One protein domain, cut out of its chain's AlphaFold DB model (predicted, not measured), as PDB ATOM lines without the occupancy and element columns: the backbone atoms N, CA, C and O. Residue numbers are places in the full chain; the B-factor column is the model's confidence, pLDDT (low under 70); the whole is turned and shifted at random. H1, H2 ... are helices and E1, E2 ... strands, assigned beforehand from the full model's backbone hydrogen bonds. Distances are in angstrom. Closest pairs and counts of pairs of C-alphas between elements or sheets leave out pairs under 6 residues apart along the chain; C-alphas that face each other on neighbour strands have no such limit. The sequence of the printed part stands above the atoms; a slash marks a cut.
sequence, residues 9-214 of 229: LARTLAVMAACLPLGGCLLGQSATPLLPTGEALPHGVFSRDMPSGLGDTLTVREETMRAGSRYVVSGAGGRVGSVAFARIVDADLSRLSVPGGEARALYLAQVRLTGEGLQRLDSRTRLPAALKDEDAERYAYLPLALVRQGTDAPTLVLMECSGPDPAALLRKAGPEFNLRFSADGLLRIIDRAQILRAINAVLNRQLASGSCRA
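AT A GLANCE: This is residues 9 to 214 of the 229 residues of an uncharacterized protein of Azospirillum sp. RU38E (UniProt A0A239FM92). One antiparallel sheet of seven strands, strongly curled like part of a barrel, wraps round helix H1. Helix H2 stands up from the same face of the sheet as H1, while H3 packs crosswise on residues 198 to 203 of H4 away from H1 and H2, and H4 only grazes the sheet, near E5 and E6, with its residues 196 to 204. The printed part has 206 residues, with four named helices and seven named strands along the chain as H1 E1 E2 E3 E4 E5 H2 E6 E7 H3 H4. The sheet's order is E1 - E2 - E3 - E4 - E5 - E6 - E7 and the class is mixed, helices and strands. The whole is compact and rounded, with a radius of gyration of the C-alphas of 16.5 A and spans of 48 by 42 by 35 A.

IN THESE COORDINATES: H1, residues 9 to 19, begins at C-alpha 9 (474.949, 460.057, 463.212). E1 is residues 49 to 51, E2 57 to 65, 25.1 A long, E3 68 to 75, 23.5 A, and E4 78 to 87, 28.7 A. E5, residues 101 to 113, is 31.3 A long and bends by 72 degrees at residue 104. H2 is residues 115 to 125. E6, residues 138 to 149, is 32.7 A long, and E7 is residues 155 to 158. H3 is residues 166 to 173. H4, residues 192 to 208, is 24.1 A long and ends at C-alpha 208 (471.499, 485.547, 472.010).

HOW THE PARTS SIT: E1 to E5 form a meander, each strand the antiparallel neighbour of the one before. N 50 and O 58 of E1 and E2 are 2.8 A apart, N 61 and O 72 of E2 and E3 2.9 A, N 73 and O 81 of E3 and E4 2.9 A, and N 84 and O 110 of E4 and E5 2.9 A, within hydrogen-bond range. So are N 109 and O 142 of E5 and E6, and N 145 and O 157 of E6 and E7, each 2.8 A apart. H1 and H2 are on the same face of the sheet, in two layers, helices on one face of a sheet. They touch about perpendicular at 83 degrees, with the closest C-alphas, of Ala 17 and Leu 121, 7.4 A apart. H3 and H4 touch at 71 degrees, only just about perpendicular, with the closest C-alphas, of Leu 170 and Val 202, 6.3 A apart; H4 does so with residues 198 to 203 alone. H1 is apart from H3 and H4. In H1, H3 and H4 every O i to N i+4 pair is within hydrogen-bond range; in H2, 6 of 7 are.

THE WHOLE: The two C-alphas farthest apart, of Thr 151 and Ala 183, are 48.3 A apart. The printed part has no cut. The links H1 to E1, E4 to E5, H2 to E6 and H3 to H4 are long; in the first, residues 29 to 30 pair with 139 to 140 of E6. The mean pLDDT of the printed part is 74.1, and 69 residues are under 70, among them 9 to 31, 44 to 57 and 115 to 138.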
ATOM      1  N   LEU A   9     474.895 459.568 464.610       42.50
ATOM      2  CA  LEU A   9     474.949 460.057 463.212       42.50
ATOM      3  C   LEU A   9     474.030 459.350 462.211       42.50
ATOM      4  O   LEU A   9     473.585 459.966 461.242       42.50
ATOM      5  N   ALA A  10     473.710 458.072 462.437       38.62
ATOM      6  CA  ALA A  10     472.703 457.366 461.639       38.62
ATOM      7  C   ALA A  10     471.323 458.027 461.786       38.62
ATOM      8  O   ALA A  10     470.561 458.137 460.827       38.62
ATOM      9  N   ARG A  11     471.066 458.576 462.980       46.88
ATOM     10  CA  ARG A  11     469.931 459.442 463.267       46.88
ATOM     11  C   ARG A  11     470.084 460.824 462.628       46.88
ATOM     12  O   ARG A  11     469.081 461.328 462.167       46.88
ATOM     13  N   THR A  12     471.275 461.402 462.454       43.19
ATOM     14  CA  THR A  12     471.423 462.631 461.645       43.19
ATOM     15  C   THR A  12     470.980 462.402 460.210       43.19
ATOM     16  O   THR A  12     470.223 463.210 459.711       43.19
ATOM     17  N   LEU A  13     471.342 461.301 459.548       44.00
ATOM     18  CA  LEU A  13     470.929 461.065 458.154       44.00
ATOM     19  C   LEU A  13     469.444 460.743 457.978       44.00
ATOM     20  O   LEU A  13     468.825 461.253 457.048       44.00
ATOM     21  N   ALA A  14     468.858 459.954 458.875       41.28
ATOM     22  CA  ALA A  14     467.442 459.613 458.791       41.28
ATOM     23  C   ALA A  14     466.515 460.680 459.423       41.28
ATOM     24  O   ALA A  14     465.414 460.884 458.923       41.28
ATOM     25  N   VAL A  15     466.973 461.463 460.411       43.69
ATOM     26  CA  VAL A  15     466.320 462.724 460.817       43.69
ATOM     27  C   VAL A  15     466.528 463.801 459.756       43.69
ATOM     28  O   VAL A  15     465.626 464.584 459.542       43.69
ATOM     29  N   MET A  16     467.629 463.823 459.001       47.84
ATOM     30  CA  MET A  16     467.766 464.711 457.837       47.84
ATOM     31  C   MET A  16     466.799 464.352 456.721       47.84
ATOM     32  O   MET A  16     466.239 465.252 456.116       47.84
ATOM     33  N   ALA A  17     466.546 463.066 456.489       42.91
ATOM     34  CA  ALA A  17     465.519 462.616 455.559       42.91
ATOM     35  C   ALA A  17     464.096 462.967 456.064       42.91
ATOM     36  O   ALA A  17     463.264 463.444 455.294       42.91
ATOM     37  N   ALA A  18     463.844 462.833 457.374       37.56
ATOM     38  CA  ALA A  18     462.555 463.128 458.014       37.56
ATOM     39  C   ALA A  18     462.310 464.618 458.353       37.56
ATOM     40  O   ALA A  18     461.161 465.024 458.486       37.56
ATOM     41  N   CYS A  19     463.342 465.458 458.469       35.94
ATOM     42  CA  CYS A  19     463.233 466.901 458.738       35.94
ATOM     43  C   CYS A  19     463.080 467.737 457.468       35.94
ATOM     44  O   CYS A  19     462.695 468.900 457.565       35.94
ATOM     45  N   LEU A  20     463.327 467.164 456.288       39.31
ATOM     46  CA  LEU A  20     463.055 467.832 455.016       39.31
ATOM     47  C   LEU A  20     461.562 468.185 454.814       39.31
ATOM     48  O   LEU A  20     461.312 469.218 454.197       39.31
ATOM     49  N   PRO A  21     460.576 467.432 455.353       32.53
ATOM     50  CA  PRO A  21     459.192 467.917 455.465       32.53
ATOM     51  C   PRO A  21     458.843 468.722 456.729       32.53
ATOM     52  O   PRO A  21     457.743 469.261 456.780       32.53
ATOM     53  N   LEU A  22     459.694 468.783 457.763       31.64
ATOM     54  CA  LEU A  22     459.236 469.063 459.139       31.64
ATOM     55  C   LEU A  22     459.988 470.139 459.916       31.64
ATOM     56  O   LEU A  22     460.134 470.042 461.132       31.64
ATOM     57  N   GLY A  23     460.443 471.190 459.237       31.47
ATOM     58  CA  GLY A  23     460.868 472.423 459.917       31.47
ATOM     59  C   GLY A  23     462.030 472.251 460.905       31.47
ATOM     60  O   GLY A  23     462.205 473.069 461.803       31.47
ATOM     61  N   GLY A  24     462.825 471.187 460.772       33.00
ATOM     62  CA  GLY A  24     464.001 470.983 461.608       33.00
ATOM     63  C   GLY A  24     465.148 471.859 461.127       33.00
ATOM     64  O   GLY A  24     465.901 471.398 460.284       33.00
ATOM     65  N   CYS A  25     465.261 473.089 461.642       40.62
ATOM     66  CA  CYS A  25     466.416 474.000 461.540       40.62
ATOM     67  C   CYS A  25     467.240 473.883 460.240       40.62
ATOM     68  O   CYS A  25     468.470 473.813 460.278       40.62
ATOM     69  N   LEU A  26     466.575 473.846 459.084       49.84
ATOM     70  CA  LEU A  26     467.248 473.856 457.793       49.84
ATOM     71  C   LEU A  26     467.535 475.315 457.484       49.84
ATOM     72  O   LEU A  26     466.613 476.046 457.162       49.84
ATOM     73  N   LEU A  27     468.794 475.756 457.535       50.16
ATOM     74  CA  LEU A  27     469.123 477.146 457.164       50.16
ATOM     75  C   LEU A  27     468.826 477.448 455.681       50.16
ATOM     76  O   LEU A  27     468.747 478.606 455.280       50.16
ATOM     77  N   GLY A  28     468.622 476.412 454.867       54.59
ATOM     78  CA  GLY A  28     468.184 476.500 453.482       54.59
ATOM     79  C   GLY A  28     468.501 475.219 452.714       54.59
ATOM     80  O   GLY A  28     469.160 474.320 453.233       54.59
ATOM     81  N   GLN A  29     468.038 475.154 451.470       61.50
ATOM     82  CA  GLN A  29     468.528 474.210 450.468       61.50
ATOM     83  C   GLN A  29     469.264 475.011 449.383       61.50
ATOM     84  O   GLN A  29     468.852 476.125 449.045       61.50
ATOM     85  N   SER A  30     470.364 474.474 448.856       62.31
ATOM     86  CA  SER A  30     471.096 475.047 447.717       62.31
ATOM     87  C   SER A  30     471.389 473.971 446.676       62.31
ATOM     88  O   SER A  30     471.469 472.794 447.014       62.31
ATOM     89  N   ALA A  31     471.566 474.381 445.418       65.44
ATOM     90  CA  ALA A  31     471.949 473.487 444.316       65.44
ATOM     91  C   ALA A  31     473.472 473.272 444.213       65.44
ATOM     92  O   ALA A  31     473.947 472.417 443.476       65.44
ATOM     93  N   THR A  32     474.261 474.072 444.933       72.88
ATOM     94  CA  THR A  32     475.725 473.969 444.975       72.88
ATOM     95  C   THR A  32     476.213 473.897 446.421       72.88
ATOM     96  O   THR A  32     475.514 474.378 447.321       72.88
ATOM     97  N   PRO A  33     477.402 473.318 446.670       79.00
ATOM     98  CA  PRO A  33     477.965 473.256 448.011       79.00
ATOM     99  C   PRO A  33     478.474 474.630 448.465       79.00
ATOM    100  O   PRO A  33     479.304 475.265 447.794       79.00
ATOM    101  N   LEU A  34     478.037 475.045 449.653       81.44
ATOM    102  CA  LEU A  34     478.621 476.146 450.420       81.44
ATOM    103  C   LEU A  34     479.951 475.731 451.062       81.44
ATOM    104  O   LEU A  34     480.922 476.479 451.008       81.44
ATOM    105  N   LEU A  35     479.996 474.519 451.611       85.12
ATOM    106  CA  LEU A  35     481.146 473.855 452.214       85.12
ATOM    107  C   LEU A  35     481.576 472.686 451.314       85.12
ATOM    108  O   LEU A  35     481.132 471.552 451.515       85.12
ATOM    109  N   PRO A  36     482.383 472.913 450.260       82.56
ATOM    110  CA  PRO A  36     482.927 471.808 449.476       82.56
ATOM    111  C   PRO A  36     483.770 470.892 450.375       82.56
ATOM    112  O   PRO A  36     483.599 469.678 450.354       82.56
ATOM    113  N   THR A  37     484.593 471.456 451.244       87.06
ATOM    114  CA  THR A  37     485.269 470.767 452.346       87.06
ATOM    115  C   THR A  37     484.987 471.520 453.637       87.06
ATOM    116  O   THR A  37     484.500 472.653 453.598       87.06
ATOM    117  N   GLY A  38     485.230 470.873 454.772       88.94
ATOM    118  CA  GLY A  38     485.042 471.458 456.090       88.94
ATOM    119  C   GLY A  38     486.254 471.269 456.991       88.94
ATOM    120  O   GLY A  38     487.305 470.787 456.576       88.94
ATOM    121  N   GLU A  39     486.091 471.642 458.246       89.38
ATOM    122  CA  GLU A  39     487.040 471.385 459.316       89.38
ATOM    123  C   GLU A  39     486.986 469.915 459.749       89.38
ATOM    124  O   GLU A  39     485.934 469.263 459.699       89.38
ATOM    125  N   ALA A  40     488.132 469.398 460.190       85.62
ATOM    126  CA  ALA A  40     488.189 468.114 460.868       85.62
ATOM    127  C   ALA A  40     487.574 468.256 462.264       85.62
ATOM    128  O   ALA A  40     487.905 469.173 463.018       85.62
ATOM    129  N   LEU A  41     486.677 467.343 462.617       80.56
ATOM    130  CA  LEU A  41     486.150 467.267 463.968       80.56
ATOM    131  C   LEU A  41     487.169 466.633 464.920       80.56
ATOM    132  O   LEU A  41     487.998 465.826 464.494       80.56
ATOM    133  N   PRO A  42     487.076 466.931 466.229       75.62
ATOM    134  CA  PRO A  42     487.884 466.248 467.226       75.62
ATOM    135  C   PRO A  42     487.722 464.723 467.153       75.62
ATOM    136  O   PRO A  42     486.632 464.199 466.896       75.62
ATOM    137  N   HIS A  43     488.804 463.996 467.427       71.88
ATOM    138  CA  HIS A  43     488.765 462.537 467.468       71.88
ATOM    139  C   HIS A  43     487.747 462.029 468.498       71.88
ATOM    140  O   HIS A  43     487.564 462.612 469.566       71.88
ATOM    141  N   GLY A  44     487.084 460.918 468.176       65.81
ATOM    142  CA  GLY A  44     486.100 460.285 469.060       65.81
ATOM    143  C   GLY A  44     484.702 460.911 469.029       65.81
ATOM    144  O   GLY A  44     483.796 460.358 469.641       65.81
ATOM    145  N   VAL A  45     484.498 461.998 468.276       68.56
ATOM    146  CA  VAL A  45     483.171 462.616 468.089       68.56
ATOM    147  C   VAL A  45     482.264 461.775 467.176       68.56
ATOM    148  O   VAL A  45     481.042 461.802 467.331       68.56
ATOM    149  N   PHE A  46     482.843 460.980 466.262       63.22
ATOM    150  CA  PHE A  46     482.101 460.049 465.403       63.22
ATOM    151  C   PHE A  46     482.434 458.582 465.644       63.22
ATOM    152  O   PHE A  46     483.594 458.186 465.738       63.22
ATOM    153  N   SER A  47     481.378 457.762 465.636       62.00
ATOM    154  CA  SER A  47     481.496 456.317 465.469       62.00
ATOM    155  C   SER A  47     481.669 455.998 463.989       62.00
ATOM    156  O   SER A  47     480.890 456.467 463.159       62.00
ATOM    157  N   ARG A  48     482.675 455.182 463.671       63.47
ATOM    158  CA  ARG A  48     482.965 454.743 462.301       63.47
ATOM    159  C   ARG A  48     481.836 453.899 461.718       63.47
ATOM    160  O   ARG A  48     481.489 454.089 460.563       63.47
ATOM    161  N   ASP A  49     481.242 453.030 462.532       66.50
ATOM    162  CA  ASP A  49     480.140 452.152 462.143       66.50
ATOM    163  C   ASP A  49     478.933 452.397 463.043       66.50
ATOM    164  O   ASP A  49     479.067 452.596 464.259       66.50
ATOM    165  N   MET A  50     477.745 452.433 462.443       62.50
ATOM    166  CA  MET A  50     476.522 452.843 463.123       62.50
ATOM    167  C   MET A  50     475.311 452.058 462.630       62.50
ATOM    168  O   MET A  50     475.118 451.943 461.424       62.50
ATOM    169  N   PRO A  51     474.431 451.587 463.521       58.03
ATOM    170  CA  PRO A  51     473.189 450.958 463.097       58.03
ATOM    171  C   PRO A  51     472.284 451.991 462.412       58.03
ATOM    172  O   PRO A  51     472.037 453.063 462.960       58.03
ATOM    173  N   SER A  52     471.764 451.669 461.227       57.56
ATOM    174  CA  SER A  52     470.859 452.543 460.466       57.56
ATOM    175  C   SER A  52     469.444 452.604 461.052       57.56
ATOM    176  O   SER A  52     468.670 453.483 460.691       57.56
ATOM    177  N   GLY A  53     469.092 451.657 461.933       53.62
ATOM    178  CA  GLY A  53     467.724 451.465 462.428       53.62
ATOM    179  C   GLY A  53     466.807 450.735 461.440       53.62
ATOM    180  O   GLY A  53     465.652 450.483 461.758       53.62
ATOM    181  N   LEU A  54     467.329 450.359 460.267       53.22
ATOM    182  CA  LEU A  54     466.597 449.703 459.179       53.22
ATOM    183  C   LEU A  54     467.125 448.283 458.907       53.22
ATOM    184  O   LEU A  54     467.046 447.804 457.782       53.22
ATOM    185  N   GLY A  55     467.729 447.648 459.914       58.31
ATOM    186  CA  GLY A  55     468.355 446.323 459.801       58.31
ATOM    187  C   GLY A  55     469.792 446.315 459.261       58.31
ATOM    188  O   GLY A  55     470.410 445.259 459.253       58.31
ATOM    189  N   ASP A  56     470.346 447.475 458.892       63.81
ATOM    190  CA  ASP A  56     471.677 447.603 458.275       63.81
ATOM    191  C   ASP A  56     472.630 448.507 459.086       63.81
ATOM    192  O   ASP A  56     472.235 449.141 460.069       63.81
ATOM    193  N   THR A  57     473.890 448.613 458.647       67.88
ATOM    194  CA  THR A  57     474.909 449.519 459.214       67.88
ATOM    195  C   THR A  57     475.280 450.621 458.214       67.88
ATOM    196  O   THR A  57     475.448 450.362 457.023       67.88
ATOM    197  N   LEU A  58     475.400 451.857 458.699       72.44
ATOM    198  CA  LEU A  58     476.019 452.981 458.006       72.44
ATOM    199  C   LEU A  58     477.456 453.151 458.497       72.44
ATOM    200  O   LEU A  58     477.700 453.204 459.704       72.44
ATOM    201  N   THR A  59     478.381 453.306 457.560       75.69
ATOM    202  CA  THR A  59     479.793 453.572 457.832       75.69
ATOM    203  C   THR A  59     480.125 455.009 457.460       75.69
ATOM    204  O   THR A  59     479.806 455.479 456.364       75.69
ATOM    205  N   VAL A  60     480.795 455.701 458.376       78.12
ATOM    206  CA  VAL A  60     481.299 457.063 458.209       78.12
ATOM    207  C   VAL A  60     482.810 456.999 458.100       78.12
ATOM    208  O   VAL A  60     483.487 456.454 458.974       78.12
ATOM    209  N   ARG A  61     483.349 457.575 457.031       84.44
ATOM    210  CA  ARG A  61     484.789 457.675 456.816       84.44
ATOM    211  C   ARG A  61     485.183 459.125 456.619       84.44
ATOM    212  O   ARG A  61     484.605 459.817 455.786       84.44
ATOM    213  N   GLU A  62     486.183 459.559 457.372       86.50
ATOM    214  CA  GLU A  62     486.838 460.834 457.117       86.50
ATOM    215  C   GLU A  62     487.708 460.735 455.857       86.50
ATOM    216  O   GLU A  62     488.489 459.797 455.684       86.50
ATOM    217  N   GLU A  63     487.549 461.708 454.972       89.69
ATOM    218  CA  GLU A  63     488.384 461.955 453.809       89.69
ATOM    219  C   GLU A  63     489.090 463.290 453.991       89.69
ATOM    220  O   GLU A  63     488.471 464.353 453.902       89.69
ATOM    221  N   THR A  64     490.398 463.233 454.227       89.88
ATOM    222  CA  THR A  64     491.253 464.417 454.209       89.88
ATOM    223  C   THR A  64     491.490 464.842 452.762       89.88
ATOM    224  O   THR A  64     491.947 464.065 451.924       89.88
ATOM    225  N   MET A  65     491.171 466.092 452.464       87.94
ATOM    226  CA  MET A  65     491.325 466.735 451.165       87.94
ATOM    227  C   MET A  65     492.299 467.916 451.288       87.94
ATOM    228  O   MET A  65     492.603 468.385 452.383       87.94
ATOM    229  N   ARG A  66     492.765 468.455 450.153       86.38
ATOM    230  CA  ARG A  66     493.717 469.587 450.134       86.38
ATOM    231  C   ARG A  66     493.245 470.819 450.918       86.38
ATOM    232  O   ARG A  66     494.075 471.583 451.386       86.38
ATOM    233  N   ALA A  67     491.933 471.017 451.025       84.75
ATOM    234  CA  ALA A  67     491.314 472.190 451.638       84.75
ATOM    235  C   ALA A  67     490.451 471.842 452.868       84.75
ATOM    236  O   ALA A  67     489.498 472.559 453.168       84.75
ATOM    237  N   GLY A  68     490.726 470.719 453.542       90.69
ATOM    238  CA  GLY A  68     490.019 470.309 454.762       90.69
ATOM    239  C   GLY A  68     489.507 468.873 454.715       90.69
ATOM    240  O   GLY A  68     489.937 468.083 453.883       90.69
ATOM    241  N   SER A  69     488.569 468.537 455.592       89.19
ATOM    242  CA  SER A  69     488.000 467.196 455.728       89.19
ATOM    243  C   SER A  69     486.562 467.126 455.215       89.19
ATOM    244  O   SER A  69     485.805 468.102 455.223       89.19
ATOM    245  N   ARG A  70     486.164 465.937 454.769       89.06
ATOM    246  CA  ARG A  70     484.777 465.584 454.461       89.06
ATOM    247  C   ARG A  70     484.481 464.203 455.032       89.06
ATOM    248  O   ARG A  70     485.306 463.307 454.953       89.06
ATOM    249  N   TYR A  71     483.287 464.012 455.569       86.44
ATOM    250  CA  TYR A  71     482.863 462.752 456.166       86.44
ATOM    251  C   TYR A  71     481.914 462.043 455.206       86.44
ATOM    252  O   TYR A  71     480.755 462.433 455.066       86.44
ATOM    253  N   VAL A  72     482.413 461.039 454.490       86.00
ATOM    254  CA  VAL A  72     481.617 460.249 453.543       86.00
ATOM    255  C   VAL A  72     480.798 459.227 454.305       86.00
ATOM    256  O   VAL A  72     481.334 458.508 455.149       86.00
ATOM    257  N   VAL A  73     479.511 459.133 453.972       81.38
ATOM    258  CA  VAL A  73     478.609 458.160 454.581       81.38
ATOM    259  C   VAL A  73     478.149 457.141 453.554       81.38
ATOM    260  O   VAL A  73     477.641 457.490 452.486       81.38
ATOM    261  N   SER A  74     478.348 455.871 453.892       82.06
ATOM    262  CA  SER A  74     478.058 454.716 453.044       82.06
ATOM    263  C   SER A  74     477.187 453.712 453.790       82.06
ATOM    264  O   SER A  74     477.261 453.623 455.012       82.06
ATOM    265  N   GLY A  75     476.370 452.957 453.064       74.88
ATOM    266  CA  GLY A  75     475.617 451.813 453.583       74.88
ATOM    267  C   GLY A  75     475.819 450.580 452.704       74.88
ATOM    268  O   GLY A  75     476.645 450.600 451.792       74.88
ATOM    269  N   ALA A  76     475.029 449.529 452.937       70.06
ATOM    270  CA  ALA A  76     475.128 448.254 452.214       70.06
ATOM    271  C   ALA A  76     475.039 448.391 450.677       70.06
ATOM    272  O   ALA A  76     475.665 447.624 449.956       70.06
ATOM    273  N   GLY A  77     474.310 449.395 450.175       69.12
ATOM    274  CA  GLY A  77     474.173 449.685 448.742       69.12
ATOM    275  C   GLY A  77     475.181 450.691 448.172       69.12
ATOM    276  O   GLY A  77     475.043 451.072 447.019       69.12
ATOM    277  N   GLY A  78     476.158 451.166 448.953       77.75
ATOM    278  CA  GLY A  78     477.151 452.157 448.517       77.75
ATOM    279  C   GLY A  78     476.992 453.533 449.169       77.75
ATOM    280  O   GLY A  78     476.415 453.671 450.253       77.75
ATOM    281  N   ARG A  79     477.550 454.576 448.536       79.75
ATOM    282  CA  ARG A  79     477.563 455.941 449.092       79.75
ATOM    283  C   ARG A  79     476.141 456.489 449.199       79.75
ATOM    284  O   ARG A  79     475.396 456.463 448.228       79.75
ATOM    285  N   VAL A  80     475.793 457.012 450.370       73.94
ATOM    286  CA  VAL A  80     474.501 457.663 450.646       73.94
ATOM    287  C   VAL A  80     474.645 459.181 450.527       73.94
ATOM    288  O   VAL A  80     473.799 459.866 449.952       73.94
ATOM    289  N   GLY A  81     475.760 459.714 451.026       80.56
ATOM    290  CA  GLY A  81     476.003 461.148 451.041       80.56
ATOM    291  C   GLY A  81     477.325 461.512 451.698       80.56
ATOM    292  O   GLY A  81     478.232 460.684 451.832       80.56
ATOM    293  N   SER A  82     477.437 462.769 452.113       84.50
ATOM    294  CA  SER A  82     478.599 463.256 452.856       84.50
ATOM    295  C   SER A  82     478.255 464.440 453.745       84.50
ATOM    296  O   SER A  82     477.332 465.186 453.435       84.50
ATOM    297  N   VAL A  83     479.057 464.666 454.780       85.44
ATOM    298  CA  VAL A  83     478.935 465.821 455.671       85.44
ATOM    299  C   VAL A  83     480.245 466.607 455.708       85.44
ATOM    300  O   VAL A  83     481.327 466.023 455.737       85.44
ATOM    301  N   ALA A  84     480.148 467.932 455.695       89.38
ATOM    302  CA  ALA A  84     481.242 468.859 455.958       89.38
ATOM    303  C   ALA A  84     480.852 469.771 457.125       89.38
ATOM    304  O   ALA A  84     479.678 470.109 457.268       89.38
ATOM    305  N   PHE A  85     481.821 470.172 457.943       87.38
ATOM    306  CA  PHE A  85     481.586 470.999 459.126       87.38
ATOM    307  C   PHE A  85     482.335 472.320 459.010       87.38
ATOM    308  O   PHE A  85     483.445 472.354 458.498       87.38
ATOM    309  N   ALA A  86     481.749 473.402 459.495       91.56
ATOM    310  CA  ALA A  86     482.436 474.672 459.689       91.56
ATOM    311  C   ALA A  86     482.096 475.182 461.081       91.56
ATOM    312  O   ALA A  86     480.927 475.159 461.473       91.56
ATOM    313  N   ARG A  87     483.089 475.606 461.857       91.44
ATOM    314  CA  ARG A  87     482.834 476.108 463.202       91.44
ATOM    315  C   ARG A  87     482.115 477.456 463.132       91.44
ATOM    316  O   ARG A  87     482.484 478.338 462.361       91.44
ATOM    317  N   ILE A  88     481.090 477.623 463.963       90.94
ATOM    318  CA  ILE A  88     480.472 478.924 464.217       90.94
ATOM    319  C   ILE A  88     481.375 479.674 465.196       90.94
ATOM    320  O   ILE A  88     481.655 479.185 466.295       90.94
ATOM    321  N   VAL A  89     481.866 480.836 464.771       89.25
ATOM    322  CA  VAL A  89     482.756 481.680 465.579       89.25
ATOM    323  C   VAL A  89     481.955 482.685 466.400       89.25
ATOM    324  O   VAL A  89     480.851 483.070 466.016       89.25
ATOM    325  N   ASP A  90     482.518 483.078 467.543       87.81
ATOM    326  CA  ASP A  90     481.944 484.060 468.474       87.81
ATOM    327  C   ASP A  90     480.566 483.681 469.048       87.81
ATOM    328  O   ASP A  90     479.826 484.528 469.547       87.81
ATOM    329  N   ALA A  91     480.226 482.390 469.011       87.75
ATOM    330  CA  ALA A  91     479.015 481.867 469.621       87.75
ATOM    331  C   ALA A  91     479.099 481.941 471.152       87.75
ATOM    332  O   ALA A  91     479.953 481.295 471.766       87.75
ATOM    333  N   ASP A  92     478.171 482.672 471.775       89.44
ATOM    334  CA  ASP A  92     477.991 482.678 473.229       89.44
ATOM    335  C   ASP A  92     477.329 481.367 473.682       89.44
ATOM    336  O   ASP A  92     476.111 481.260 473.848       89.44
ATOM    337  N   LEU A  93     478.157 480.333 473.855       90.62
ATOM    338  CA  LEU A  93     477.719 478.988 474.232       90.62
ATOM    339  C   LEU A  93     477.042 478.940 475.608       90.62
ATOM    340  O   LEU A  93     476.309 477.992 475.876       90.62
ATOM    341  N   SER A  94     477.236 479.954 476.462       88.44
ATOM    342  CA  SER A  94     476.569 480.034 477.770       88.44
ATOM    343  C   SER A  94     475.047 480.189 477.651       88.44
ATOM    344  O   SER A  94     474.311 479.857 478.578       88.44
ATOM    345  N   ARG A  95     474.563 480.647 476.488       90.19
ATOM    346  CA  ARG A  95     473.136 480.792 476.168       90.19
ATOM    347  C   ARG A  95     472.489 479.512 475.656       90.19
ATOM    348  O   ARG A  95     471.274 479.482 475.473       90.19
ATOM    349  N   LEU A  96     473.280 478.473 475.397       89.56
ATOM    350  CA  LEU A  96     472.790 477.194 474.912       89.56
ATOM    351  C   LEU A  96     472.511 476.261 476.097       89.56
ATOM    352  O   LEU A  96     473.434 475.811 476.772       89.56
ATOM    353  N   SER A  97     471.238 475.932 476.331       89.38
ATOM    354  CA  SER A  97     470.857 474.975 477.377       89.38
ATOM    355  C   SER A  97     471.314 473.561 477.012       89.38
ATOM    356  O   SER A  97     470.897 473.020 475.985       89.38
ATOM    357  N   VAL A  98     472.144 472.944 477.857       87.75
ATOM    358  CA  VAL A  98     472.600 471.553 477.710       87.75
ATOM    359  C   VAL A  98     472.292 470.789 479.003       87.75
ATOM    360  O   VAL A  98     472.994 470.959 479.999       87.75
ATOM    361  N   PRO A  99     471.261 469.928 479.029       82.25
ATOM    362  CA  PRO A  99     470.903 469.170 480.222       82.25
ATOM    363  C   PRO A  99     472.069 468.318 480.716       82.25
ATOM    364  O   PRO A  99     472.606 467.508 479.964       82.25
ATOM    365  N   GLY A 100     472.467 468.495 481.977       82.06
ATOM    366  CA  GLY A 100     473.538 467.705 482.593       82.06
ATOM    367  C   GLY A 100     474.913 467.861 481.928       82.06
ATOM    368  O   GLY A 100     475.753 466.968 482.055       82.06
ATOM    369  N   GLY A 101     475.148 468.950 481.192       87.50
ATOM    370  CA  GLY A 101     476.394 469.156 480.466       87.50
ATOM    371  C   GLY A 101     476.633 470.594 480.033       87.50
ATOM    372  O   GLY A 101     475.991 471.525 480.504       87.50
ATOM    373  N   GLU A 102     477.580 470.758 479.115       89.56
ATOM    374  CA  GLU A 102     477.948 472.049 478.538       89.56
ATOM    375  C   GLU A 102     478.286 471.909 477.049       89.56
ATOM    376  O   GLU A 102     478.763 470.862 476.588       89.56
ATOM    377  N   ALA A 103     478.061 472.982 476.292       90.25
ATOM    378  CA  ALA A 103     478.499 473.079 474.910       90.25
ATOM    379  C   ALA A 103     479.956 473.559 474.845       90.25
ATOM    380  O   ALA A 103     480.355 474.505 475.517       90.25
ATOM    381  N   ARG A 104     480.762 472.898 474.013       90.69
ATOM    382  CA  ARG A 104     482.188 473.193 473.797       90.69
ATOM    383  C   ARG A 104     482.450 473.939 472.497       90.69
ATOM    384  O   ARG A 104     483.415 474.689 472.396       90.69
ATOM    385  N   ALA A 105     481.612 473.701 471.497       91.38
ATOM    386  CA  ALA A 105     481.658 474.375 470.211       91.38
ATOM    387  C   ALA A 105     480.293 474.275 469.527       91.38
ATOM    388  O   ALA A 105     479.521 473.358 469.811       91.38
ATOM    389  N   LEU A 106     480.034 475.186 468.594       91.06
ATOM    390  CA  LEU A 106     478.913 475.111 467.666       91.06
ATOM    391  C   LEU A 106     479.471 474.979 466.245       91.06
ATOM    392  O   LEU A 106     480.428 475.661 465.885       91.06
ATOM    393  N   TYR A 107     478.880 474.098 465.447       89.12
ATOM    394  CA  TYR A 107     479.257 473.829 464.067       89.12
ATOM    395  C   TYR A 107     478.056 474.002 463.146       89.12
ATOM    396  O   TYR A 107     476.950 473.577 463.461       89.12
ATOM    397  N   LEU A 108     478.289 474.558 461.966       89.19
ATOM    398  CA  LEU A 108     477.429 474.379 460.811       89.19
ATOM    399  C   LEU A 108     477.811 473.074 460.116       89.19
ATOM    400  O   LEU A 108     478.912 472.953 459.582       89.19
ATOM    401  N   ALA A 109     476.901 472.110 460.086       85.81
ATOM    402  CA  ALA A 109     477.032 470.918 459.266       85.81
ATOM    403  C   ALA A 109     476.351 471.151 457.914       85.81
ATOM    404  O   ALA A 109     475.147 471.394 457.868       85.81
ATOM    405  N   GLN A 110     477.101 471.048 456.816       86.94
ATOM    406  CA  GLN A 110     476.530 470.894 455.482       86.94
ATOM    407  C   GLN A 110     476.458 469.418 455.135       86.94
ATOM    408  O   GLN A 110     477.479 468.737 455.018       86.94
ATOM    409  N   VAL A 111     475.256 468.952 454.854       78.75
ATOM    410  CA  VAL A 111     475.001 467.581 454.446       78.75
ATOM    411  C   VAL A 111     474.628 467.565 452.985       78.75
ATOM    412  O   VAL A 111     473.686 468.227 452.570       78.75
ATOM    413  N   ARG A 112     475.359 466.759 452.224       81.81
ATOM    414  CA  ARG A 112     475.044 466.403 450.847       81.81
ATOM    415  C   ARG A 112     474.316 465.070 450.829       81.81
ATOM    416  O   ARG A 112     474.873 464.062 451.270       81.81
ATOM    417  N   LEU A 113     473.124 465.071 450.253       72.75
ATOM    418  CA  LEU A 113     472.377 463.870 449.904       72.75
ATOM    419  C   LEU A 113     472.379 463.735 448.378       72.75
ATOM    420  O   LEU A 113     472.139 464.707 447.662       72.75
ATOM    421  N   THR A 114     472.715 462.541 447.894       72.00
ATOM    422  CA  THR A 114     472.655 462.211 446.459       72.00
ATOM    423  C   THR A 114     471.256 461.707 446.113       72.00
ATOM    424  O   THR A 114     470.639 461.090 446.980       72.00
ATOM    425  N   GLY A 115     470.761 461.930 444.892       68.31
ATOM    426  CA  GLY A 115     469.451 461.411 444.463       68.31
ATOM    427  C   GLY A 115     469.334 459.894 444.647       68.31
ATOM    428  O   GLY A 115     468.391 459.410 445.271       68.31
ATOM    429  N   GLU A 116     470.376 459.147 444.274       69.81
ATOM    430  CA  GLU A 116     470.480 457.703 444.527       69.81
ATOM    431  C   GLU A 116     470.452 457.361 446.034       69.81
ATOM    432  O   GLU A 116     469.758 456.444 446.480       69.81
ATOM    433  N   GLY A 117     471.174 458.124 446.861       66.69
ATOM    434  CA  GLY A 117     471.142 457.976 448.317       66.69
ATOM    435  C   GLY A 117     469.767 458.276 448.922       66.69
ATOM    436  O   GLY A 117     469.349 457.588 449.854       66.69
ATOM    437  N   LEU A 118     469.051 459.262 448.374       64.31
ATOM    438  CA  LEU A 118     467.690 459.626 448.761       64.31
ATOM    439  C   LEU A 118     466.693 458.535 448.382       64.31
ATOM    440  O   LEU A 118     465.895 458.174 449.232       64.31
ATOM    441  N   GLN A 119     466.759 457.951 447.184       65.44
ATOM    442  CA  GLN A 119     465.879 456.842 446.783       65.44
ATOM    443  C   GLN A 119     466.021 455.622 447.699       65.44
ATOM    444  O   GLN A 119     465.029 455.021 448.126       65.44
ATOM    445  N   ARG A 120     467.262 455.274 448.065       64.94
ATOM    446  CA  ARG A 120     467.517 454.180 449.014       64.94
ATOM    447  C   ARG A 120     466.885 454.457 450.380       64.94
ATOM    448  O   ARG A 120     466.407 453.524 451.020       64.94
ATOM    449  N   LEU A 121     466.836 455.721 450.808       57.53
ATOM    450  CA  LEU A 121     466.126 456.141 452.021       57.53
ATOM    451  C   LEU A 121     464.598 456.195 451.811       57.53
ATOM    452  O   LEU A 121     463.860 455.737 452.685       57.53
ATOM    453  N   ASP A 122     464.116 456.683 450.663       53.75
ATOM    454  CA  ASP A 122     462.697 456.872 450.311       53.75
ATOM    455  C   ASP A 122     461.911 455.566 450.357       53.75
ATOM    456  O   ASP A 122     460.859 455.504 450.997       53.75
ATOM    457  N   SER A 123     462.486 454.491 449.802       56.72
ATOM    458  CA  SER A 123     461.897 453.143 449.849       56.72
ATOM    459  C   SER A 123     461.537 452.681 451.270       56.72
ATOM    460  O   SER A 123     460.658 451.838 451.445       56.72
ATOM    461  N   ARG A 124     462.186 453.254 452.292       52.66
ATOM    462  CA  ARG A 124     462.009 452.906 453.705       52.66
ATOM    463  C   ARG A 124     461.375 454.021 454.553       52.66
ATOM    464  O   ARG A 124     460.984 453.738 455.680       52.66
ATOM    465  N   THR A 125     461.272 455.264 454.063       50.81
ATOM    466  CA  THR A 125     460.848 456.427 454.882       50.81
ATOM    467  C   THR A 125     459.809 457.364 454.252       50.81
ATOM    468  O   THR A 125     459.348 458.257 454.956       50.81
ATOM    469  N   ARG A 126     459.373 457.142 452.998       52.75
ATOM    470  CA  ARG A 126     458.425 458.005 452.251       52.75
ATOM    471  C   ARG A 126     458.766 459.497 452.360       52.75
ATOM    472  O   ARG A 126     458.177 460.253 453.131       52.75
ATOM    473  N   LEU A 127     459.703 459.922 451.533       49.72
ATOM    474  CA  LEU A 127     460.177 461.287 451.415       49.72
ATOM    475  C   LEU A 127     459.201 462.176 450.622       49.72
ATOM    476  O   LEU A 127     458.522 461.706 449.699       49.72
ATOM    477  N   PRO A 128     459.134 463.484 450.944       44.88
ATOM    478  CA  PRO A 128     458.356 464.458 450.183       44.88
ATOM    479  C   PRO A 128     458.675 464.432 448.691       44.88
ATOM    480  O   PRO A 128     459.837 464.341 448.305       44.88
ATOM    481  N   ALA A 129     457.650 464.603 447.849       51.75
ATOM    482  CA  ALA A 129     457.796 464.648 446.390       51.75
ATOM    483  C   ALA A 129     458.827 465.687 445.927       51.75
ATOM    484  O   ALA A 129     459.563 465.451 444.973       51.75
ATOM    485  N   ALA A 130     458.945 466.788 446.675       47.62
ATOM    486  CA  ALA A 130     459.934 467.822 446.438       47.62
ATOM    487  C   ALA A 130     461.375 467.304 446.438       47.62
ATOM    488  O   ALA A 130     462.195 468.013 445.883       47.62
ATOM    489  N   LEU A 131     461.682 466.133 447.026       50.91
ATOM    490  CA  LEU A 131     463.008 465.495 447.107       50.91
ATOM    491  C   LEU A 131     463.274 464.418 446.047       50.91
ATOM    492  O   LEU A 131     464.366 463.857 446.039       50.91
ATOM    493  N   LYS A 132     462.300 464.110 445.187       53.25
ATOM    494  CA  LYS A 132     462.341 462.957 444.269       53.25
ATOM    495  C   LYS A 132     462.997 463.237 442.918       53.25
ATOM    496  O   LYS A 132     462.944 462.393 442.037       53.25
ATOM    497  N   ASP A 133     463.588 464.415 442.757       61.88
ATOM    498  CA  ASP A 133     464.396 464.724 441.580       61.88
ATOM    499  C   ASP A 133     465.707 463.922 441.648       61.88
ATOM    500  O   ASP A 133     466.535 464.158 442.533       61.88
ATOM    501  N   GLU A 134     465.835 462.931 440.764       56.88
ATOM    502  CA  GLU A 134     466.863 461.881 440.799       56.88
ATOM    503  C   GLU A 134     468.271 462.419 440.507       56.88
ATOM    504  O   GLU A 134     469.258 461.879 441.015       56.88
ATOM    505  N   ASP A 135     468.356 463.538 439.786       55.59
ATOM    506  CA  ASP A 135     469.616 464.164 439.377       55.59
ATOM    507  C   ASP A 135     470.047 465.311 440.310       55.59
ATOM    508  O   ASP A 135     471.167 465.825 440.219       55.59
ATOM    509  N   ALA A 136     469.185 465.717 441.247       60.75
ATOM    510  CA  ALA A 136     469.446 466.862 442.107       60.75
ATOM    511  C   ALA A 136     470.312 466.491 443.322       60.75
ATOM    512  O   ALA A 136     469.886 465.794 444.248       60.75
ATOM    513  N   GLU A 137     471.520 467.054 443.390       66.75
ATOM    514  CA  GLU A 137     472.263 467.109 444.646       66.75
ATOM    515  C   GLU A 137     471.618 468.106 445.596       66.75
ATOM    516  O   GLU A 137     471.409 469.274 445.257       66.75
ATOM    517  N   ARG A 138     471.346 467.659 446.822       69.06
ATOM    518  CA  ARG A 138     470.727 468.514 447.832       69.06
ATOM    519  C   ARG A 138     471.651 468.726 448.998       69.06
ATOM    520  O   ARG A 138     472.197 467.778 449.568       69.06
ATOM    521  N   TYR A 139     471.774 469.995 449.350       74.38
ATOM    522  CA  TYR A 139     472.575 470.457 450.461       74.38
ATOM    523  C   TYR A 139     471.652 470.957 451.563       74.38
ATOM    524  O   TYR A 139     470.879 471.890 451.351       74.38
ATOM    525  N   ALA A 140     471.723 470.311 452.721       72.25
ATOM    526  CA  ALA A 140     471.046 470.719 453.943       72.25
ATOM    527  C   ALA A 140     472.068 471.294 454.925       72.25
ATOM    528  O   ALA A 140     473.213 470.843 454.975       72.25
ATOM    529  N   TYR A 141     471.644 472.271 455.717       76.50
ATOM    530  CA  TYR A 141     472.502 472.982 456.657       76.50
ATOM    531  C   TYR A 141     471.912 472.893 458.055       76.50
ATOM    532  O   TYR A 141     470.787 473.345 458.256       76.50
ATOM    533  N   LEU A 142     472.669 472.331 458.997       78.06
ATOM    534  CA  LEU A 142     472.223 472.081 460.365       78.06
ATOM    535  C   LEU A 142     473.198 472.684 461.384       78.06
ATOM    536  O   LEU A 142     474.396 472.408 461.297       78.06
ATOM    537  N   PRO A 143     472.720 473.447 462.376       83.56
ATOM    538  CA  PRO A 143     473.547 473.852 463.503       83.56
ATOM    539  C   PRO A 143     473.678 472.702 464.516       83.56
ATOM    540  O   PRO A 143     472.689 472.235 465.081       83.56
ATOM    541  N   LEU A 144     474.902 472.239 464.764       84.56
ATOM    542  CA  LEU A 144     475.215 471.158 465.699       84.56
ATOM    543  C   LEU A 144     476.143 471.643 466.809       84.56
ATOM    544  O   LEU A 144     477.229 472.156 466.544       84.56
ATOM    545  N   ALA A 145     475.750 471.426 468.056       86.81
ATOM    546  CA  ALA A 145     476.583 471.683 469.216       86.81
ATOM    547  C   ALA A 145     477.429 470.452 469.554       86.81
ATOM    548  O   ALA A 145     476.917 469.338 469.642       86.81
ATOM    549  N   LEU A 146     478.724 470.655 469.786       86.88
ATOM    550  CA  LEU A 146     479.582 469.666 470.423       86.88
ATOM    551  C   LEU A 146     479.391 469.781 471.930       86.88
ATOM    552  O   LEU A 146     479.816 470.768 472.528       86.88
ATOM    553  N   VAL A 147     478.762 468.785 472.539       85.56
ATOM    554  CA  VAL A 147     478.416 468.795 473.959       85.56
ATOM    555  C   VAL A 147     479.205 467.750 474.728       85.56
ATOM    556  O   VAL A 147     479.551 466.689 474.204       85.56
ATOM    557  N   ARG A 148     479.457 468.043 476.001       83.94
ATOM    558  CA  ARG A 148     479.978 467.086 476.976       83.94
ATOM    559  C   ARG A 148     479.019 467.024 478.157       83.94
ATOM    560  O   ARG A 148     478.700 468.059 478.732       83.94
ATOM    561  N   GLN A 149     478.584 465.820 478.517       81.38
ATOM    562  CA  GLN A 149     477.725 465.567 479.675       81.38
ATOM    563  C   GLN A 149     478.518 464.741 480.695       81.38
ATOM    564  O   GLN A 149     478.848 463.584 480.450       81.38
ATOM    565  N   GLY A 150     478.909 465.361 481.810       77.81
ATOM    566  CA  GLY A 150     479.747 464.722 482.833       77.81
ATOM    567  C   GLY A 150     481.068 464.143 482.294       77.81
ATOM    568  O   GLY A 150     481.885 464.846 481.684       77.81
ATOM    569  N   THR A 151     481.299 462.850 482.547       71.38
ATOM    570  CA  THR A 151     482.503 462.115 482.116       71.38
ATOM    571  C   THR A 151     482.363 461.437 480.754       71.38
ATOM    572  O   THR A 151     483.299 460.763 480.327       71.38
ATOM    573  N   ASP A 152     481.231 461.603 480.069       70.62
ATOM    574  CA  ASP A 152     481.019 461.008 478.751       70.62
ATOM    575  C   ASP A 152     481.946 461.622 477.693       70.62
ATOM    576  O   ASP A 152     482.394 462.772 477.788       70.62
ATOM    577  N   ALA A 153     482.205 460.841 476.640       71.31
ATOM    578  CA  ALA A 153     482.868 461.336 475.442       71.31
ATOM    579  C   ALA A 153     482.045 462.475 474.804       71.31
ATOM    580  O   ALA A 153     480.810 462.441 474.843       71.31
ATOM    581  N   PRO A 154     482.700 463.485 474.205       77.31
ATOM    582  CA  PRO A 154     481.994 464.581 473.562       77.31
ATOM    583  C   PRO A 154     481.195 464.079 472.353       77.31
ATOM    584  O   PRO A 154     481.663 463.238 471.586       77.31
ATOM    585  N   THR A 155     479.988 464.609 472.170       76.38
ATOM    586  CA  THR A 155     479.072 464.198 471.093       76.38
ATOM    587  C   THR A 155     478.491 465.405 470.373       76.38
ATOM    588  O   THR A 155     478.389 466.485 470.947       76.38
ATOM    589  N   LEU A 156     478.113 465.233 469.104       78.44
ATOM    590  CA  LEU A 156     477.355 466.248 468.377       78.44
ATOM    591  C   LEU A 156     475.856 466.085 468.619       78.44
ATOM    592  O   LEU A 156     475.311 464.988 468.488       78.44
ATOM    593  N   VAL A 157     475.197 467.197 468.924       76.81
ATOM    594  CA  VAL A 157     473.764 467.286 469.207       76.81
ATOM    595  C   VAL A 157     473.164 468.431 468.398       76.81
ATOM    596  O   VAL A 157     473.815 469.451 468.189       76.81
ATOM    597  N   LEU A 158     471.936 468.260 467.905       79.00
ATOM    598  CA  LEU A 158     471.241 469.312 467.163       79.00
ATOM    599  C   LEU A 158     470.946 470.494 468.093       79.00
ATOM    600  O   LEU A 158     470.452 470.300 469.204       79.00
ATOM    601  N   MET A 159     471.246 471.707 467.633       83.81
ATOM    602  CA  MET A 159     470.808 472.924 468.305       83.81
ATOM    603  C   MET A 159     469.385 473.253 467.857       83.81
ATOM    604  O   MET A 159     469.128 473.419 466.666       83.81
ATOM    605  N   GLU A 160     468.476 473.384 468.815       81.12
ATOM    606  CA  GLU A 160     467.076 473.723 468.581       81.12
ATOM    607  C   GLU A 160     466.739 474.995 469.350       81.12
ATOM    608  O   GLU A 160     466.994 475.081 470.547       81.12
ATOM    609  N   CYS A 161     466.170 475.991 468.680       80.62
ATOM    610  CA  CYS A 161     465.773 477.244 469.315       80.62
ATOM    611  C   CYS A 161     464.258 477.397 469.271       80.62
ATOM    612  O   CYS A 161     463.614 477.029 468.289       80.62
ATOM    613  N   SER A 162     463.685 477.968 470.329       79.44
ATOM    614  CA  SER A 162     462.265 478.326 470.316       79.44
ATOM    615  C   SER A 162     462.085 479.599 469.488       79.44
ATOM    616  O   SER A 162     462.774 480.591 469.740       79.44
ATOM    617  N   GLY A 163     461.160 479.595 468.528       73.50
ATOM    618  CA  GLY A 163     460.857 480.762 467.698       73.50
ATOM    619  C   GLY A 163     460.928 480.478 466.194       73.50
ATOM    620  O   GLY A 163     460.726 479.336 465.780       73.50
ATOM    621  N   PRO A 164     461.167 481.512 465.363       69.94
ATOM    622  CA  PRO A 164     461.217 481.357 463.914       69.94
ATOM    623  C   PRO A 164     462.350 480.425 463.481       69.94
ATOM    624  O   PRO A 164     463.487 480.564 463.941       69.94
ATOM    625  N   ASP A 165     462.037 479.527 462.547       70.62
ATOM    626  CA  ASP A 165     463.002 478.612 461.939       70.62
ATOM    627  C   ASP A 165     464.205 479.383 461.345       70.62
ATOM    628  O   ASP A 165     464.012 480.426 460.700       70.62
ATOM    629  N   PRO A 166     465.450 478.908 461.547       69.62
ATOM    630  CA  PRO A 166     466.650 479.552 461.026       69.62
ATOM    631  C   PRO A 166     466.611 479.929 459.537       69.62
ATOM    632  O   PRO A 166     467.141 480.986 459.189       69.62
ATOM    633  N   ALA A 167     465.968 479.154 458.649       70.69
ATOM    634  CA  ALA A 167     465.820 479.564 457.243       70.69
ATOM    635  C   ALA A 167     464.968 480.825 457.094       70.69
ATOM    636  O   ALA A 167     465.293 481.697 456.288       70.69
ATOM    637  N   ALA A 168     463.881 480.946 457.857       76.06
ATOM    638  CA  ALA A 168     463.044 482.140 457.829       76.06
ATOM    639  C   ALA A 168     463.830 483.371 458.304       76.06
ATOM    640  O   ALA A 168     463.743 484.437 457.689       76.06
ATOM    641  N   LEU A 169     464.655 483.215 459.344       80.31
ATOM    642  CA  LEU A 169     465.539 484.284 459.808       80.31
ATOM    643  C   LEU A 169     466.619 484.634 458.784       80.31
ATOM    644  O   LEU A 169     466.866 485.817 458.563       80.31
ATOM    645  N   LEU A 170     467.218 483.642 458.120       82.50
ATOM    646  CA  LEU A 170     468.215 483.878 457.078       82.50
ATOM    647  C   LEU A 170     467.615 484.597 455.868       82.50
ATOM    648  O   LEU A 170     468.225 485.529 455.350       82.50
ATOM    649  N   ARG A 171     466.398 484.230 455.450       82.12
ATOM    650  CA  ARG A 171     465.666 484.949 454.394       82.12
ATOM    651  C   ARG A 171     465.370 486.387 454.801       82.12
ATOM    652  O   ARG A 171     465.609 487.297 454.014       82.12
ATOM    653  N   LYS A 172     464.907 486.602 456.036       85.00
ATOM    654  CA  LYS A 172     464.634 487.944 456.571       85.00
ATOM    655  C   LYS A 172     465.901 488.801 456.655       85.00
ATOM    656  O   LYS A 172     465.844 489.988 456.358       85.00
ATOM    657  N   ALA A 173     467.032 488.205 457.026       85.00
ATOM    658  CA  ALA A 173     468.339 488.859 457.040       85.00
ATOM    659  C   ALA A 173     468.956 488.996 455.635       85.00
ATOM    660  O   ALA A 173     469.960 489.680 455.469       85.00
ATOM    661  N   GLY A 174     468.364 488.379 454.609       84.31
ATOM    662  CA  GLY A 174     468.887 488.355 453.246       84.31
ATOM    663  C   GLY A 174     469.296 489.725 452.694       84.31
ATOM    664  O   GLY A 174     470.420 489.827 452.203       84.31
ATOM    665  N   PRO A 175     468.473 490.785 452.819       87.00
ATOM    666  CA  PRO A 175     468.837 492.125 452.356       87.00
ATOM    667  C   PRO A 175     470.084 492.707 453.036       87.00
ATOM    668  O   PRO A 175     470.898 493.331 452.361       87.00
ATOM    669  N   GLU A 176     470.276 492.459 454.337       90.06
ATOM    670  CA  GLU A 176     471.449 492.921 455.106       90.06
ATOM    671  C   GLU A 176     472.752 492.338 454.546       90.06
ATOM    672  O   GLU A 176     473.783 493.005 454.492       90.06
ATOM    673  N   PHE A 177     472.690 491.091 454.081       86.69
ATOM    674  CA  PHE A 177     473.839 490.350 453.575       86.69
ATOM    675  C   PHE A 177     473.830 490.190 452.050       86.69
ATOM    676  O   PHE A 177     474.589 489.372 451.540       86.69
ATOM    677  N   ASN A 178     472.994 490.937 451.318       87.75
ATOM    678  CA  ASN A 178     472.833 490.836 449.860       87.75
ATOM    679  C   ASN A 178     472.625 489.386 449.353       87.75
ATOM    680  O   ASN A 178     473.127 488.992 448.296       87.75
ATOM    681  N   LEU A 179     471.903 488.566 450.120       84.62
ATOM    682  CA  LEU A 179     471.604 487.186 449.747       84.62
ATOM    683  C   LEU A 179     470.505 487.143 448.694       84.62
ATOM    684  O   LEU A 179     469.523 487.886 448.759       84.62
ATOM    685  N   ARG A 180     470.632 486.211 447.749       79.94
ATOM    686  CA  ARG A 180     469.615 485.969 446.725       79.94
ATOM    687  C   ARG A 180     469.003 484.594 446.901       79.94
ATOM    688  O   ARG A 180     469.716 483.594 446.944       79.94
ATOM    689  N   PHE A 181     467.681 484.555 446.928       78.12
ATOM    690  CA  PHE A 181     466.909 483.321 446.910       78.12
ATOM    691  C   PHE A 181     466.247 483.158 445.535       78.12
ATOM    692  O   PHE A 181     465.949 484.154 444.871       78.12
ATOM    693  N   SER A 182     466.081 481.922 445.062       69.44
ATOM    694  CA  SER A 182     465.264 481.630 443.878       69.44
ATOM    695  C   SER A 182     463.774 481.815 444.186       69.44
ATOM    696  O   SER A 182     463.390 481.958 445.348       69.44
ATOM    697  N   ALA A 183     462.933 481.775 443.148       65.75
ATOM    698  CA  ALA A 183     461.477 481.776 443.305       65.75
ATOM    699  C   ALA A 183     460.990 480.615 444.198       65.75
ATOM    700  O   ALA A 183     460.084 480.798 445.002       65.75
ATOM    701  N   ASP A 184     461.676 479.469 444.142       64.12
ATOM    702  CA  ASP A 184     461.393 478.279 444.959       64.12
ATOM    703  C   ASP A 184     461.998 478.350 446.377       64.12
ATOM    704  O   ASP A 184     461.991 477.373 447.125       64.12
ATOM    705  N   GLY A 185     462.574 479.494 446.759       66.69
ATOM    706  CA  GLY A 185     463.139 479.721 448.089       66.69
ATOM    707  C   GLY A 185     464.517 479.091 448.328       66.69
ATOM    708  O   GLY A 185     464.966 479.057 449.479       66.69
ATOM    709  N   LEU A 186     465.203 478.622 447.278       68.50
ATOM    710  CA  LEU A 186     466.565 478.079 447.369       68.50
ATOM    711  C   LEU A 186     467.596 479.201 447.467       68.50
ATOM    712  O   LEU A 186     467.529 480.183 446.728       68.50
ATOM    713  N   LEU A 187     468.598 479.039 448.331       71.94
ATOM    714  CA  LEU A 187     469.682 480.009 448.451       71.94
ATOM    715  C   LEU A 187     470.628 479.896 447.246       71.94
ATOM    716  O   LEU A 187     471.226 478.844 447.001       71.94
ATOM    717  N   ARG A 188     470.800 480.996 446.506       75.75
ATOM    718  CA  ARG A 188     471.763 481.082 445.403       75.75
ATOM    719  C   ARG A 188     473.134 481.458 445.950       75.75
ATOM    720  O   ARG A 188     473.331 482.556 446.467       75.75
ATOM    721  N   ILE A 189     474.093 480.552 445.791       76.88
ATOM    722  CA  ILE A 189     475.469 480.761 446.245       76.88
ATOM    723  C   ILE A 189     476.235 481.578 445.204       76.88
ATOM    724  O   ILE A 189     476.669 481.042 444.190       76.88
ATOM    725  N   ILE A 190     476.380 482.878 445.464       81.31
ATOM    726  CA  ILE A 190     477.191 483.800 444.651       81.31
ATOM    727  C   ILE A 190     478.546 484.021 445.328       81.31
ATOM    728  O   ILE A 190     479.588 483.847 444.704       81.31
ATOM    729  N   ASP A 191     478.526 484.310 446.631       86.19
ATOM    730  CA  ASP A 191     479.709 484.434 447.483       86.19
ATOM    731  C   ASP A 191     479.540 483.545 448.727       86.19
ATOM    732  O   ASP A 191     478.670 483.764 449.575       86.19
ATOM    733  N   ARG A 192     480.391 482.515 448.834       86.69
ATOM    734  CA  ARG A 192     480.376 481.559 449.952       86.69
ATOM    735  C   ARG A 192     480.730 482.219 451.278       86.69
ATOM    736  O   ARG A 192     480.104 481.915 452.289       86.69
ATOM    737  N   ALA A 193     481.715 483.115 451.283       88.00
ATOM    738  CA  ALA A 193     482.166 483.767 452.504       88.00
ATOM    739  C   ALA A 193     481.075 484.697 453.045       88.00
ATOM    740  O   ALA A 193     480.817 484.713 454.247       88.00
ATOM    741  N   GLN A 194     480.385 485.421 452.161       88.69
ATOM    742  CA  GLN A 194     479.240 486.250 452.539       88.69
ATOM    743  C   GLN A 194     478.098 485.430 453.141       88.69
ATOM    744  O   GLN A 194     477.573 485.799 454.190       88.69
ATOM    745  N   ILE A 195     477.750 484.299 452.524       87.44
ATOM    746  CA  ILE A 195     476.700 483.415 453.040       87.44
ATOM    747  C   ILE A 195     477.077 482.843 454.407       87.44
ATOM    748  O   ILE A 195     476.250 482.845 455.314       87.44
ATOM    749  N   LEU A 196     478.323 482.396 454.586       88.94
ATOM    750  CA  LEU A 196     478.788 481.888 455.877       88.94
ATOM    751  C   LEU A 196     478.750 482.970 456.961       88.94
ATOM    752  O   LEU A 196     478.322 482.684 458.077       88.94
ATOM    753  N   ARG A 197     479.107 484.222 456.635       89.75
ATOM    754  CA  ARG A 197     478.948 485.360 457.557       89.75
ATOM    755  C   ARG A 197     477.486 485.593 457.934       89.75
ATOM    756  O   ARG A 197     477.197 485.784 459.111       89.75
ATOM    757  N   ALA A 198     476.572 485.539 456.965       89.56
ATOM    758  CA  ALA A 198     475.142 485.713 457.211       89.56
ATOM    759  C   ALA A 198     474.572 484.604 458.109       89.56
ATOM    760  O   ALA A 198     473.871 484.888 459.078       89.56
ATOM    761  N   ILE A 199     474.919 483.345 457.825       88.62
ATOM    762  CA  ILE A 199     474.520 482.195 458.644       88.62
ATOM    763  C   ILE A 199     475.067 482.339 460.064       88.62
ATOM    764  O   ILE A 199     474.313 482.182 461.021       88.62
ATOM    765  N   ASN A 200     476.348 482.681 460.205       90.69
ATOM    766  CA  ASN A 200     476.970 482.890 461.507       90.69
ATOM    767  C   ASN A 200     476.237 483.984 462.309       90.69
ATOM    768  O   ASN A 200     475.825 483.758 463.444       90.69
ATOM    769  N   ALA A 201     475.964 485.134 461.685       90.56
ATOM    770  CA  ALA A 201     475.224 486.223 462.319       90.56
ATOM    771  C   ALA A 201     473.809 485.803 462.754       90.56
ATOM    772  O   ALA A 201     473.383 486.133 463.860       90.56
ATOM    773  N   VAL A 202     473.079 485.059 461.917       89.25
ATOM    774  CA  VAL A 202     471.728 484.572 462.239       89.25
ATOM    775  C   VAL A 202     471.750 483.588 463.407       89.25
ATOM    776  O   VAL A 202     470.938 483.722 464.322       89.25
ATOM    777  N   LEU A 203     472.686 482.637 463.413       88.62
ATOM    778  CA  LEU A 203     472.813 481.662 464.497       88.62
ATOM    779  C   LEU A 203     473.217 482.330 465.815       88.62
ATOM    780  O   LEU A 203     472.630 482.026 466.850       88.62
ATOM    781  N   ASN A 204     474.134 483.300 465.783       90.25
ATOM    782  CA  ASN A 204     474.511 484.061 466.976       90.25
ATOM    783  C   ASN A 204     473.353 484.918 467.506       90.25
ATOM    784  O   ASN A 204     473.143 484.979 468.716       90.25
ATOM    785  N   ARG A 205     472.538 485.521 466.627       88.88
ATOM    786  CA  ARG A 205     471.306 486.224 467.035       88.88
ATOM    787  C   ARG A 205     470.292 485.276 467.675       88.88
ATOM    788  O   ARG A 205     469.670 485.641 468.668       88.88
ATOM    789  N   GLN A 206     470.127 484.069 467.130       87.38
ATOM    790  CA  GLN A 206     469.260 483.060 467.737       87.38
ATOM    791  C   GLN A 206     469.773 482.628 469.109       87.38
ATOM    792  O   GLN A 206     468.999 482.638 470.062       87.38
ATOM    793  N   LEU A 207     471.065 482.324 469.242       88.25
ATOM    794  CA  LEU A 207     471.673 482.006 470.536       88.25
ATOM    795  C   LEU A 207     471.461 483.129 471.554       88.25
ATOM    796  O   LEU A 207     471.031 482.869 472.675       88.25
ATOM    797  N   ALA A 208     471.677 484.382 471.149       88.38
ATOM    798  CA  ALA A 208     471.499 485.547 472.010       88.38
ATOM    799  C   ALA A 208     470.057 485.715 472.525       88.38
ATOM    800  O   ALA A 208     469.859 486.319 473.578       88.38
ATOM    801  N   SER A 209     469.055 485.149 471.840       85.38
ATOM    802  CA  SER A 209     467.668 485.142 472.324       85.38
ATOM    803  C   SER A 209     467.456 484.275 473.574       85.38
ATOM    804  O   SER A 209     466.434 484.409 474.243       85.38
ATOM    805  N   GLY A 210     468.408 483.390 473.906       81.50
ATOM    806  CA  GLY A 210     468.372 482.548 475.105       81.50
ATOM    807  C   GLY A 210     467.363 481.399 475.052       81.50
ATOM    808  O   GLY A 210     467.130 480.742 476.063       81.50
ATOM    809  N   SER A 211     466.750 481.143 473.894       84.12
ATOM    810  CA  SER A 211     465.739 480.095 473.720       84.12
ATOM    811  C   SER A 211     466.288 478.784 473.146       84.12
ATOM    812  O   SER A 211     465.513 477.861 472.867       84.12
ATOM    813  N   CYS A 212     467.605 478.714 472.937       88.12
ATOM    814  CA  CYS A 212     468.274 477.600 472.286       88.12
ATOM    815  C   CYS A 212     468.664 476.509 473.277       88.12
ATOM    816  O   CYS A 212     469.180 476.765 474.367       88.12
ATOM    817  N   ARG A 213     468.456 475.264 472.866       86.38
ATOM    818  CA  ARG A 213     468.789 474.070 473.627       86.38
ATOM    819  C   ARG A 213     469.484 473.051 472.732       86.38
ATOM    820  O   ARG A 213     469.179 472.939 471.548       86.38
ATOM    821  N   ALA A 214     470.404 472.290 473.303       81.94
ATOM    822  CA  ALA A 214     471.052 471.148 472.666       81.94
ATOM    823  C   ALA A 214     470.797 469.899 473.515       81.94
ATOM    824  O   ALA A 214     471.700 469.313 474.110       81.94
TER     825      ALA A 214